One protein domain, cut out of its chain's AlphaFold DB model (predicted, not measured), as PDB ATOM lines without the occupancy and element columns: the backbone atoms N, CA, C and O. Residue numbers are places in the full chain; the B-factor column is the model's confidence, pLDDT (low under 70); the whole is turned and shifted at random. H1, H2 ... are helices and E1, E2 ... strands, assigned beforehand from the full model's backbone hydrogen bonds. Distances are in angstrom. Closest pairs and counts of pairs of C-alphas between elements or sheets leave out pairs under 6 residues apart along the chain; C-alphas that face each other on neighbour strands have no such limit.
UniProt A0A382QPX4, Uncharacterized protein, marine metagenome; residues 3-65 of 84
ATOM      1  N   TYR A   3      59.970 -37.116  13.063       85.56
ATOM      2  CA  TYR A   3      58.640 -37.589  13.440       85.56
ATOM      3  C   TYR A   3      58.710 -38.247  14.814       85.56
ATOM      4  O   TYR A   3      59.654 -38.988  15.089       85.56
ATOM      5  N   LYS A   4      57.707 -38.007  15.661       85.25
ATOM      6  CA  LYS A   4      57.507 -38.772  16.897       85.25
ATOM      7  C   LYS A   4      56.054 -39.195  17.029       85.25
ATOM      8  O   LYS A   4      55.156 -38.497  16.564       85.25
ATOM      9  N   VAL A   5      55.831 -40.323  17.689       85.75
ATOM     10  CA  VAL A   5      54.494 -40.802  18.042       85.75
ATOM     11  C   VAL A   5      54.404 -40.826  19.556       85.75
ATOM     12  O   VAL A   5      55.214 -41.471  20.220       85.75
ATOM     13  N   ILE A   6      53.441 -40.093  20.102       86.94
ATOM     14  CA  ILE A   6      53.104 -40.157  21.518       86.94
ATOM     15  C   ILE A   6      52.065 -41.258  21.683       86.94
ATOM     16  O   ILE A   6      51.048 -41.258  20.991       86.94
ATOM     17  N   VAL A   7      52.351 -42.188  22.589       85.00
ATOM     18  CA  VAL A   7      51.500 -43.335  22.905       85.00
ATOM     19  C   VAL A   7      51.004 -43.184  24.336       85.00
ATOM     20  O   VAL A   7      51.797 -42.921  25.249       85.00
ATOM     21  N   GLU A   8      49.701 -43.349  24.531       84.88
ATOM     22  CA  GLU A   8      49.103 -43.503  25.852       84.88
ATOM     23  C   GLU A   8      48.335 -44.812  25.946       84.88
ATOM     24  O   GLU A   8      47.600 -45.170  25.032       84.88
ATOM     25  N   ASP A   9      48.499 -45.511  27.062       78.31
ATOM     26  CA  ASP A   9      47.749 -46.726  27.349       78.31
ATOM     27  C   ASP A   9      46.377 -46.359  27.932       78.31
ATOM     28  O   ASP A   9      46.277 -45.805  29.026       78.31
ATOM     29  N   ALA A  10      45.318 -46.632  27.172       70.44
ATOM     30  CA  ALA A  10      43.937 -46.368  27.558       70.44
ATOM     31  C   ALA A  10      43.385 -47.394  28.559       70.44
ATOM     32  O   ALA A  10      42.339 -47.145  29.164       70.44
ATOM     33  N   ASP A  11      44.074 -48.527  28.739       70.06
ATOM     34  CA  ASP A  11      43.725 -49.576  29.700       70.06
ATOM     35  C   ASP A  11      44.159 -49.197  31.124       70.06
ATOM     36  O   ASP A  11      43.440 -49.436  32.088       70.06
ATOM     37  N   ARG A  12      45.258 -48.448  31.274       61.69
ATOM     38  CA  ARG A  12      45.708 -47.854  32.542       61.69
ATOM     39  C   ARG A  12      44.686 -46.897  33.138       61.69
ATOM     40  O   ARG A  12      44.674 -46.722  34.355       61.69
ATOM     41  N   GLY A  13      43.826 -46.301  32.318       54.81
ATOM     42  CA  GLY A  13      42.694 -45.526  32.807       54.81
ATOM     43  C   GLY A  13      41.577 -46.379  33.425       54.81
ATOM     44  O   GLY A  13      40.757 -45.843  34.159       54.81
ATOM     45  N   LEU A  14      41.505 -47.687  33.153       52.28
ATOM     46  CA  LEU A  14      40.409 -48.568  33.588       52.28
ATOM     47  C   LEU A  14      40.509 -49.024  35.054       52.28
ATOM     48  O   LEU A  14      39.637 -49.764  35.517       52.28
ATOM     49  N   MET A  15      41.524 -48.597  35.815       54.03
ATOM     50  CA  MET A  15      41.572 -48.852  37.259       54.03
ATOM     51  C   MET A  15      40.591 -47.937  38.009       54.03
ATOM     52  O   MET A  15      40.984 -46.942  38.606       54.03
ATOM     53  N   GLY A  16      39.317 -48.326  38.007       51.66
ATOM     54  CA  GLY A  16      38.267 -47.725  38.826       51.66
ATOM     55  C   GLY A  16      37.405 -46.741  38.045       51.66
ATOM     56  O   GLY A  16      37.838 -45.644  37.718       51.66
ATOM     57  N   ASP A  17      36.161 -47.149  37.804       50.72
ATOM     58  CA  ASP A  17      35.093 -46.345  37.218       50.72
ATOM     59  C   ASP A  17      35.255 -46.007  35.725       50.72
ATOM     60  O   ASP A  17      36.328 -46.013  35.131       50.72
ATOM     61  N   ASN A  18      34.119 -45.789  35.071       51.94
ATOM     62  CA  ASN A  18      33.893 -45.753  33.622       51.94
ATOM     63  C   ASN A  18      34.643 -44.632  32.841       51.94
ATOM     64  O   ASN A  18      34.273 -44.329  31.709       51.94
ATOM     65  N   SER A  19      35.670 -44.018  33.434       59.47
ATOM     66  CA  SER A  19      36.357 -42.786  33.019       59.47
ATOM     67  C   SER A  19      37.734 -43.012  32.386       59.47
ATOM     68  O   SER A  19      38.388 -42.058  31.966       59.47
ATOM     69  N   GLY A  20      38.194 -44.258  32.264       68.25
ATOM     70  CA  GLY A  20      39.574 -44.543  31.871       68.25
ATOM     71  C   GLY A  20      40.017 -44.014  30.513       68.25
ATOM     72  O   GLY A  20      41.141 -43.534  30.360       68.25
ATOM     73  N   MET A  21      39.119 -44.026  29.531       72.12
ATOM     74  CA  MET A  21      39.409 -43.466  28.211       72.12
ATOM     75  C   MET A  21      39.502 -41.934  28.248       72.12
ATOM     76  O   MET A  21      40.347 -41.366  27.565       72.12
ATOM     77  N   GLU A  22      38.688 -41.272  29.072       75.75
ATOM     78  CA  GLU A  22      38.726 -39.815  29.255       75.75
ATOM     79  C   GLU A  22      39.996 -39.387  29.995       75.75
ATOM     80  O   GLU A  22      40.680 -38.458  29.568       75.75
ATOM     81  N   THR A  23      40.373 -40.112  31.052       78.25
ATOM     82  CA  THR A  23      41.629 -39.886  31.774       78.25
ATOM     83  C   THR A  23      42.832 -40.075  30.855       78.25
ATOM     84  O   THR A  23      43.724 -39.233  30.825       78.25
ATOM     85  N   SER A  24      42.845 -41.132  30.048       78.44
ATOM     86  CA  SER A  24      43.952 -41.406  29.125       78.44
ATOM     87  C   SER A  24      44.016 -40.385  27.988       78.44
ATOM     88  O   SER A  24      45.101 -39.966  27.595       78.44
ATOM     89  N   ALA A  25      42.868 -39.906  27.501       79.50
ATOM     90  CA  ALA A  25      42.823 -38.803  26.546       79.50
ATOM     91  C   ALA A  25      43.372 -37.501  27.152       79.50
ATOM     92  O   ALA A  25      44.111 -36.784  26.478       79.50
ATOM     93  N   ALA A  26      43.075 -37.216  28.425       83.50
ATOM     94  CA  ALA A  26      43.621 -36.060  29.131       83.50
ATOM     95  C   ALA A  26      45.146 -36.158  29.317       83.50
ATOM     96  O   ALA A  26      45.848 -35.177  29.080       83.50
ATOM     97  N   ILE A  27      45.674 -37.335  29.672       86.25
ATOM     98  CA  ILE A  27      47.127 -37.539  29.805       86.25
ATOM     99  C   ILE A  27      47.812 -37.454  28.434       86.25
ATOM    100  O   ILE A  27      48.861 -36.820  28.305       86.25
ATOM    101  N   LEU A  28      47.214 -38.029  27.385       86.50
ATOM    102  CA  LEU A  28      47.728 -37.880  26.026       86.50
ATOM    103  C   LEU A  28      47.764 -36.402  25.619       86.50
ATOM    104  O   LEU A  28      48.775 -35.945  25.092       86.50
ATOM    105  N   ALA A  29      46.700 -35.647  25.896       86.19
ATOM    106  CA  ALA A  29      46.645 -34.217  25.613       86.19
ATOM    107  C   ALA A  29      47.742 -33.438  26.359       86.19
ATOM    108  O   ALA A  29      48.367 -32.561  25.767       86.19
ATOM    109  N   ASP A  30      48.024 -33.775  27.619       89.81
ATOM    110  CA  ASP A  30      49.124 -33.178  28.385       89.81
ATOM    111  C   ASP A  30      50.488 -33.447  27.726       89.81
ATOM    112  O   ASP A  30      51.216 -32.511  27.393       89.81
ATOM    113  N   LYS A  31      50.779 -34.710  27.386       89.94
ATOM    114  CA  LYS A  31      52.011 -35.100  26.677       89.94
ATOM    115  C   LYS A  31      52.167 -34.390  25.328       89.94
ATOM    116  O   LYS A  31      53.279 -34.032  24.934       89.94
ATOM    117  N   VAL A  32      51.065 -34.198  24.605       88.94
ATOM    118  CA  VAL A  32      51.044 -33.457  23.336       88.94
ATOM    119  C   VAL A  32      51.315 -31.974  23.571       88.94
ATOM    120  O   VAL A  32      52.113 -31.391  22.843       88.94
ATOM    121  N   ASN A  33      50.725 -31.365  24.598       90.38
ATOM    122  CA  ASN A  33      50.992 -29.971  24.948       90.38
ATOM    123  C   ASN A  33      52.455 -29.746  25.348       90.38
ATOM    124  O   ASN A  33      53.061 -28.769  24.910       90.38
ATOM    125  N   GLU A  34      53.054 -30.660  26.112       91.88
ATOM    126  CA  GLU A  34      54.486 -30.616  26.428       91.88
ATOM    127  C   GLU A  34      55.343 -30.719  25.161       91.88
ATOM    128  O   GLU A  34      56.289 -29.958  24.967       91.88
ATOM    129  N   ALA A  35      54.971 -31.601  24.235       88.56
ATOM    130  CA  ALA A  35      55.642 -31.713  22.949       88.56
ATOM    131  C   ALA A  35      55.516 -30.445  22.087       88.56
ATOM    132  O   ALA A  35      56.474 -30.077  21.411       88.56
ATOM    133  N   ILE A  36      54.369 -29.767  22.123       88.88
ATOM    134  CA  ILE A  36      54.164 -28.488  21.432       88.88
ATOM    135  C   ILE A  36      55.082 -27.409  22.009       88.88
ATOM    136  O   ILE A  36      55.690 -26.660  21.245       88.88
ATOM    137  N   LYS A  37      55.252 -27.357  23.337       91.19
ATOM    138  CA  LYS A  37      56.211 -26.443  23.986       91.19
ATOM    139  C   LYS A  37      57.657 -26.714  23.555       91.19
ATOM    140  O   LYS A  37      58.434 -25.774  23.442       91.19
ATOM    141  N   ASP A  38      57.988 -27.973  23.268       88.19
ATOM    142  CA  ASP A  38      59.288 -28.421  22.742       88.19
ATOM    143  C   ASP A  38      59.444 -28.199  21.215       88.19
ATOM    144  O   ASP A  38      60.458 -28.550  20.616       88.19
ATOM    145  N   GLY A  39      58.449 -27.596  20.552       88.19
ATOM    146  CA  GLY A  39      58.504 -27.246  19.127       88.19
ATOM    147  C   GLY A  39      58.029 -28.346  18.172       88.19
ATOM    148  O   GLY A  39      58.319 -28.290  16.976       88.19
ATOM    149  N   TRP A  40      57.303 -29.348  18.673       90.25
ATOM    150  CA  TRP A  40      56.656 -30.366  17.843       90.25
ATOM    151  C   TRP A  40      55.241 -29.939  17.437       90.25
ATOM    152  O   TRP A  40      54.459 -29.449  18.244       90.25
ATOM    153  N   GLU A  41      54.858 -30.219  16.198       89.69
ATOM    154  CA  GLU A  41      53.539 -29.926  15.636       89.69
ATOM    155  C   GLU A  41      52.736 -31.231  15.449       89.69
ATOM    156  O   GLU A  41      53.278 -32.207  14.927       89.69
ATOM    157  N   PRO A  42      51.454 -31.313  15.846       86.38
ATOM    158  CA  PRO A  42      50.639 -32.514  15.641       86.38
ATOM    159  C   PRO A  42      50.306 -32.735  14.154       86.38
ATOM    160  O   PRO A  42      49.944 -31.805  13.438       86.38
ATOM    161  N   LEU A  43      50.405 -33.984  13.684       82.38
ATOM    162  CA  LEU A  43      50.251 -34.369  12.270       82.38
ATOM    163  C   LEU A  43      48.867 -34.914  11.874       82.38
ATOM    164  O   LEU A  43      48.696 -35.396  10.756       82.38
ATOM    165  N   GLY A  44      47.870 -34.854  12.753       72.25
ATOM    166  CA  GLY A  44      46.532 -35.382  12.480       72.25
ATOM    167  C   GLY A  44      45.777 -35.736  13.757       72.25
ATOM    168  O   GLY A  44      46.253 -35.439  14.848       72.25
ATOM    169  N   GLY A  45      44.597 -36.343  13.612       64.56
ATOM    170  CA  GLY A  45      43.760 -36.753  14.742       64.56
ATOM    171  C   GLY A  45      44.332 -37.934  15.529       64.56
ATOM    172  O   GLY A  45      45.177 -38.679  15.032       64.56
ATOM    173  N   ILE A  46      43.834 -38.102  16.754       66.50
ATOM    174  CA  ILE A  46      44.156 -39.242  17.615       66.50
ATOM    175  C   ILE A  46      43.646 -40.511  16.928       66.50
ATOM    176  O   ILE A  46      42.445 -40.649  16.690       66.50
ATOM    177  N   ALA A  47      44.548 -41.434  16.599       65.44
ATOM    178  CA  ALA A  47      44.145 -42.742  16.100       65.44
ATOM    179  C   ALA A  47      43.729 -43.604  17.296       65.44
ATOM    180  O   ALA A  47      44.532 -43.850  18.199       65.44
ATOM    181  N   HIS A  48      42.474 -44.047  17.291       64.88
ATOM    182  CA  HIS A  48      41.968 -45.079  18.188       64.88
ATOM    183  C   HIS A  48      41.311 -46.172  17.342       64.88
ATOM    184  O   HIS A  48      40.571 -45.872  16.406       64.88
ATOM    185  N   SER A  49      41.605 -47.439  17.628       55.19
ATOM    186  CA  SER A  49      40.844 -48.539  17.037       55.19
ATOM    187  C   SER A  49      39.503 -48.633  17.758       55.19
ATOM    188  O   SER A  49      39.469 -48.745  18.981       55.19
ATOM    189  N   GLU A  50      38.395 -48.630  17.011       56.56
ATOM    190  CA  GLU A  50      37.053 -48.882  17.570       56.56
ATOM    191  C   GLU A  50      36.992 -50.232  18.305       56.56
ATOM    192  O   GLU A  50      36.245 -50.402  19.269       56.56
ATOM    193  N   ASN A  51      37.846 -51.178  17.903       56.97
ATOM    194  CA  ASN A  51      38.012 -52.456  18.569       56.97
ATOM    195  C   ASN A  51      39.027 -52.357  19.728       56.97
ATOM    196  O   ASN A  51      40.220 -52.621  19.557       56.97
ATOM    197  N   ARG A  52      38.547 -51.995  20.930       54.00
ATOM    198  CA  ARG A  52      39.357 -51.891  22.170       54.00
ATOM    199  C   ARG A  52      40.184 -53.145  22.489       54.00
ATOM    200  O   ARG A  52      41.186 -53.028  23.182       54.00
ATOM    201  N   GLN A  53      39.778 -54.324  22.008       57.44
ATOM    202  CA  GLN A  53      40.512 -55.576  22.230       57.44
ATOM    203  C   GLN A  53      41.780 -55.711  21.374       57.44
ATOM    204  O   GLN A  53      42.663 -56.480  21.736       57.44
ATOM    205  N   GLU A  54      41.879 -54.988  20.254       59.19
ATOM    206  CA  GLU A  54      43.031 -55.078  19.347       59.19
ATOM    207  C   GLU A  54      44.073 -53.988  19.604       59.19
ATOM    208  O   GLU A  54      45.249 -54.194  19.312       59.19
ATOM    209  N   ASN A  55      43.670 -52.836  20.152       58.56
ATOM    210  CA  ASN A  55      44.608 -51.756  20.436       58.56
ATOM    211  C   ASN A  55      44.122 -50.885  21.607       58.56
ATOM    212  O   ASN A  55      43.320 -49.970  21.402       58.56
ATOM    213  N   PRO A  56      44.603 -51.131  22.838       69.94
ATOM    214  CA  PRO A  56      44.231 -50.338  24.002       69.94
ATOM    215  C   PRO A  56      44.956 -48.986  24.054       69.94
ATOM    216  O   PRO A  56      44.946 -48.346  25.094       69.94
ATOM    217  N   PHE A  57      45.601 -48.526  22.978       77.75
ATOM    218  CA  PHE A  57      46.438 -47.326  23.001       77.75
ATOM    219  C   PHE A  57      45.809 -46.151  22.244       77.75
ATOM    220  O   PHE A  57      45.247 -46.319  21.162       77.75
ATOM    221  N   LEU A  58      45.962 -44.945  22.791       82.75
ATOM    222  CA  LEU A  58      45.715 -43.683  22.099       82.75
ATOM    223  C   LEU A  58      47.030 -43.169  21.510       82.75
ATOM    224  O   LEU A  58      48.050 -43.103  22.201       82.75
ATOM    225  N   LEU A  59      47.007 -42.795  20.232       84.94
ATOM    226  CA  LEU A  59      48.205 -42.419  19.485       84.94
ATOM    227  C   LEU A  59      48.072 -41.007  18.914       84.94
ATOM    228  O   LEU A  59      47.100 -40.714  18.220       84.94
ATOM    229  N   GLN A  60      49.084 -40.164  19.127       87.25
ATOM    230  CA  GLN A  60      49.220 -38.865  18.465       87.25
ATOM    231  C   GLN A  60      50.547 -38.792  17.705       87.25
ATOM    232  O   GLN A  60      51.627 -38.807  18.300       87.25
ATOM    233  N   ALA A  61      50.471 -38.664  16.380       87.44
ATOM    234  CA  ALA A  61      51.639 -38.404  15.545       87.44
ATOM    235  C   ALA A  61      52.010 -36.915  15.585       87.44
ATOM    236  O   ALA A  61      51.131 -36.048  15.549       87.44
ATOM    237  N   MET A  62      53.306 -36.617  15.619       90.00
ATOM    238  CA  MET A  62      53.843 -35.261  15.598       90.00
ATOM    239  C   MET A  62      55.057 -35.148  14.677       90.00
ATOM    240  O   MET A  62      55.785 -36.119  14.459       90.00
ATOM    241  N   ILE A  63      55.289 -33.944  14.167       89.75
ATOM    242  CA  ILE A  63      56.421 -33.571  13.326       89.75
ATOM    243  C   ILE A  63      57.199 -32.440  13.970       89.75
ATOM    244  O   ILE A  63      56.622 -31.518  14.528       89.75
ATOM    245  N   ASN A  64      58.514 -32.475  13.842       89.12
ATOM    246  CA  ASN A  64      59.345 -31.310  14.064       89.12
ATOM    247  C   ASN A  64      59.987 -30.933  12.729       89.12
ATOM    248  O   ASN A  64      60.743 -31.708  12.120       89.12
ATOM    249  N   ARG A  65      59.605 -29.757  12.226       78.69
ATOM    250  CA  ARG A  65      60.111 -29.209  10.964       78.69
ATOM    251  C   ARG A  65      61.442 -28.492  11.137       78.69
ATOM    252  O   ARG A  65      62.061 -28.179  10.121       78.69
TER     253      ARG A  65
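This is residues 3 to 65 of the 84 residues of an uncharacterized protein of marine metagenome (UniProt A0A382QPX4). A narrow ribbon of two antiparallel strands, E1 and E2, has one long helix, H1, packed lengthwise over it. A long loop, residues 38 to 56, folds back from the end of H1 to the start of E2, and its residues 41 to 42 pair with residues 62 to 63 of E2. The 63 printed residues hold one named helix and two named strands in the order E1, H1, E2, with the sheet order E1 - E2; the class is mixed, helices and strands. The whole is compact, with a radius of gyration of the C-alphas of 12.2 A, yet elongated, spanning 38 by 20 by 13 A.

E1, residues 3 to 9, and E2, residues 57 to 64, are antiparallel neighbours at 159 degrees between their directions. N 4 and O 62, 3.0 A apart, and N 58 and O 8, 2.8 A apart, are within hydrogen-bond range. The closest C-alphas of E1 and H1, residues 20 to 37, are those of Glu 8 and Leu 28, 5.8 A apart. Those of H1 and E2 are Ala 25 and Leu 58, 7.2 A apart. In H1 every O i to N i+4 pair is within hydrogen-bond range.

E1 begins at C-alpha 3, (58.640, -37.589, 13.440), and is 19.9 A long. H1 runs 25.8 A from C-alpha 20, (39.574, -44.543, 31.871). E2 is 22.4 A long and ends at C-alpha 64, (59.345, -31.310, 14.064).

The two C-alphas farthest apart are those of Asp 17 and Arg 65, 40.1 A. The printed part has no cut. The link from E1 to H1 is short, and that from H1 to E2 is long, with 19 residues. The mean pLDDT of the printed part is 75.8; residues 12 to 20 and 45 to 56 are under 70.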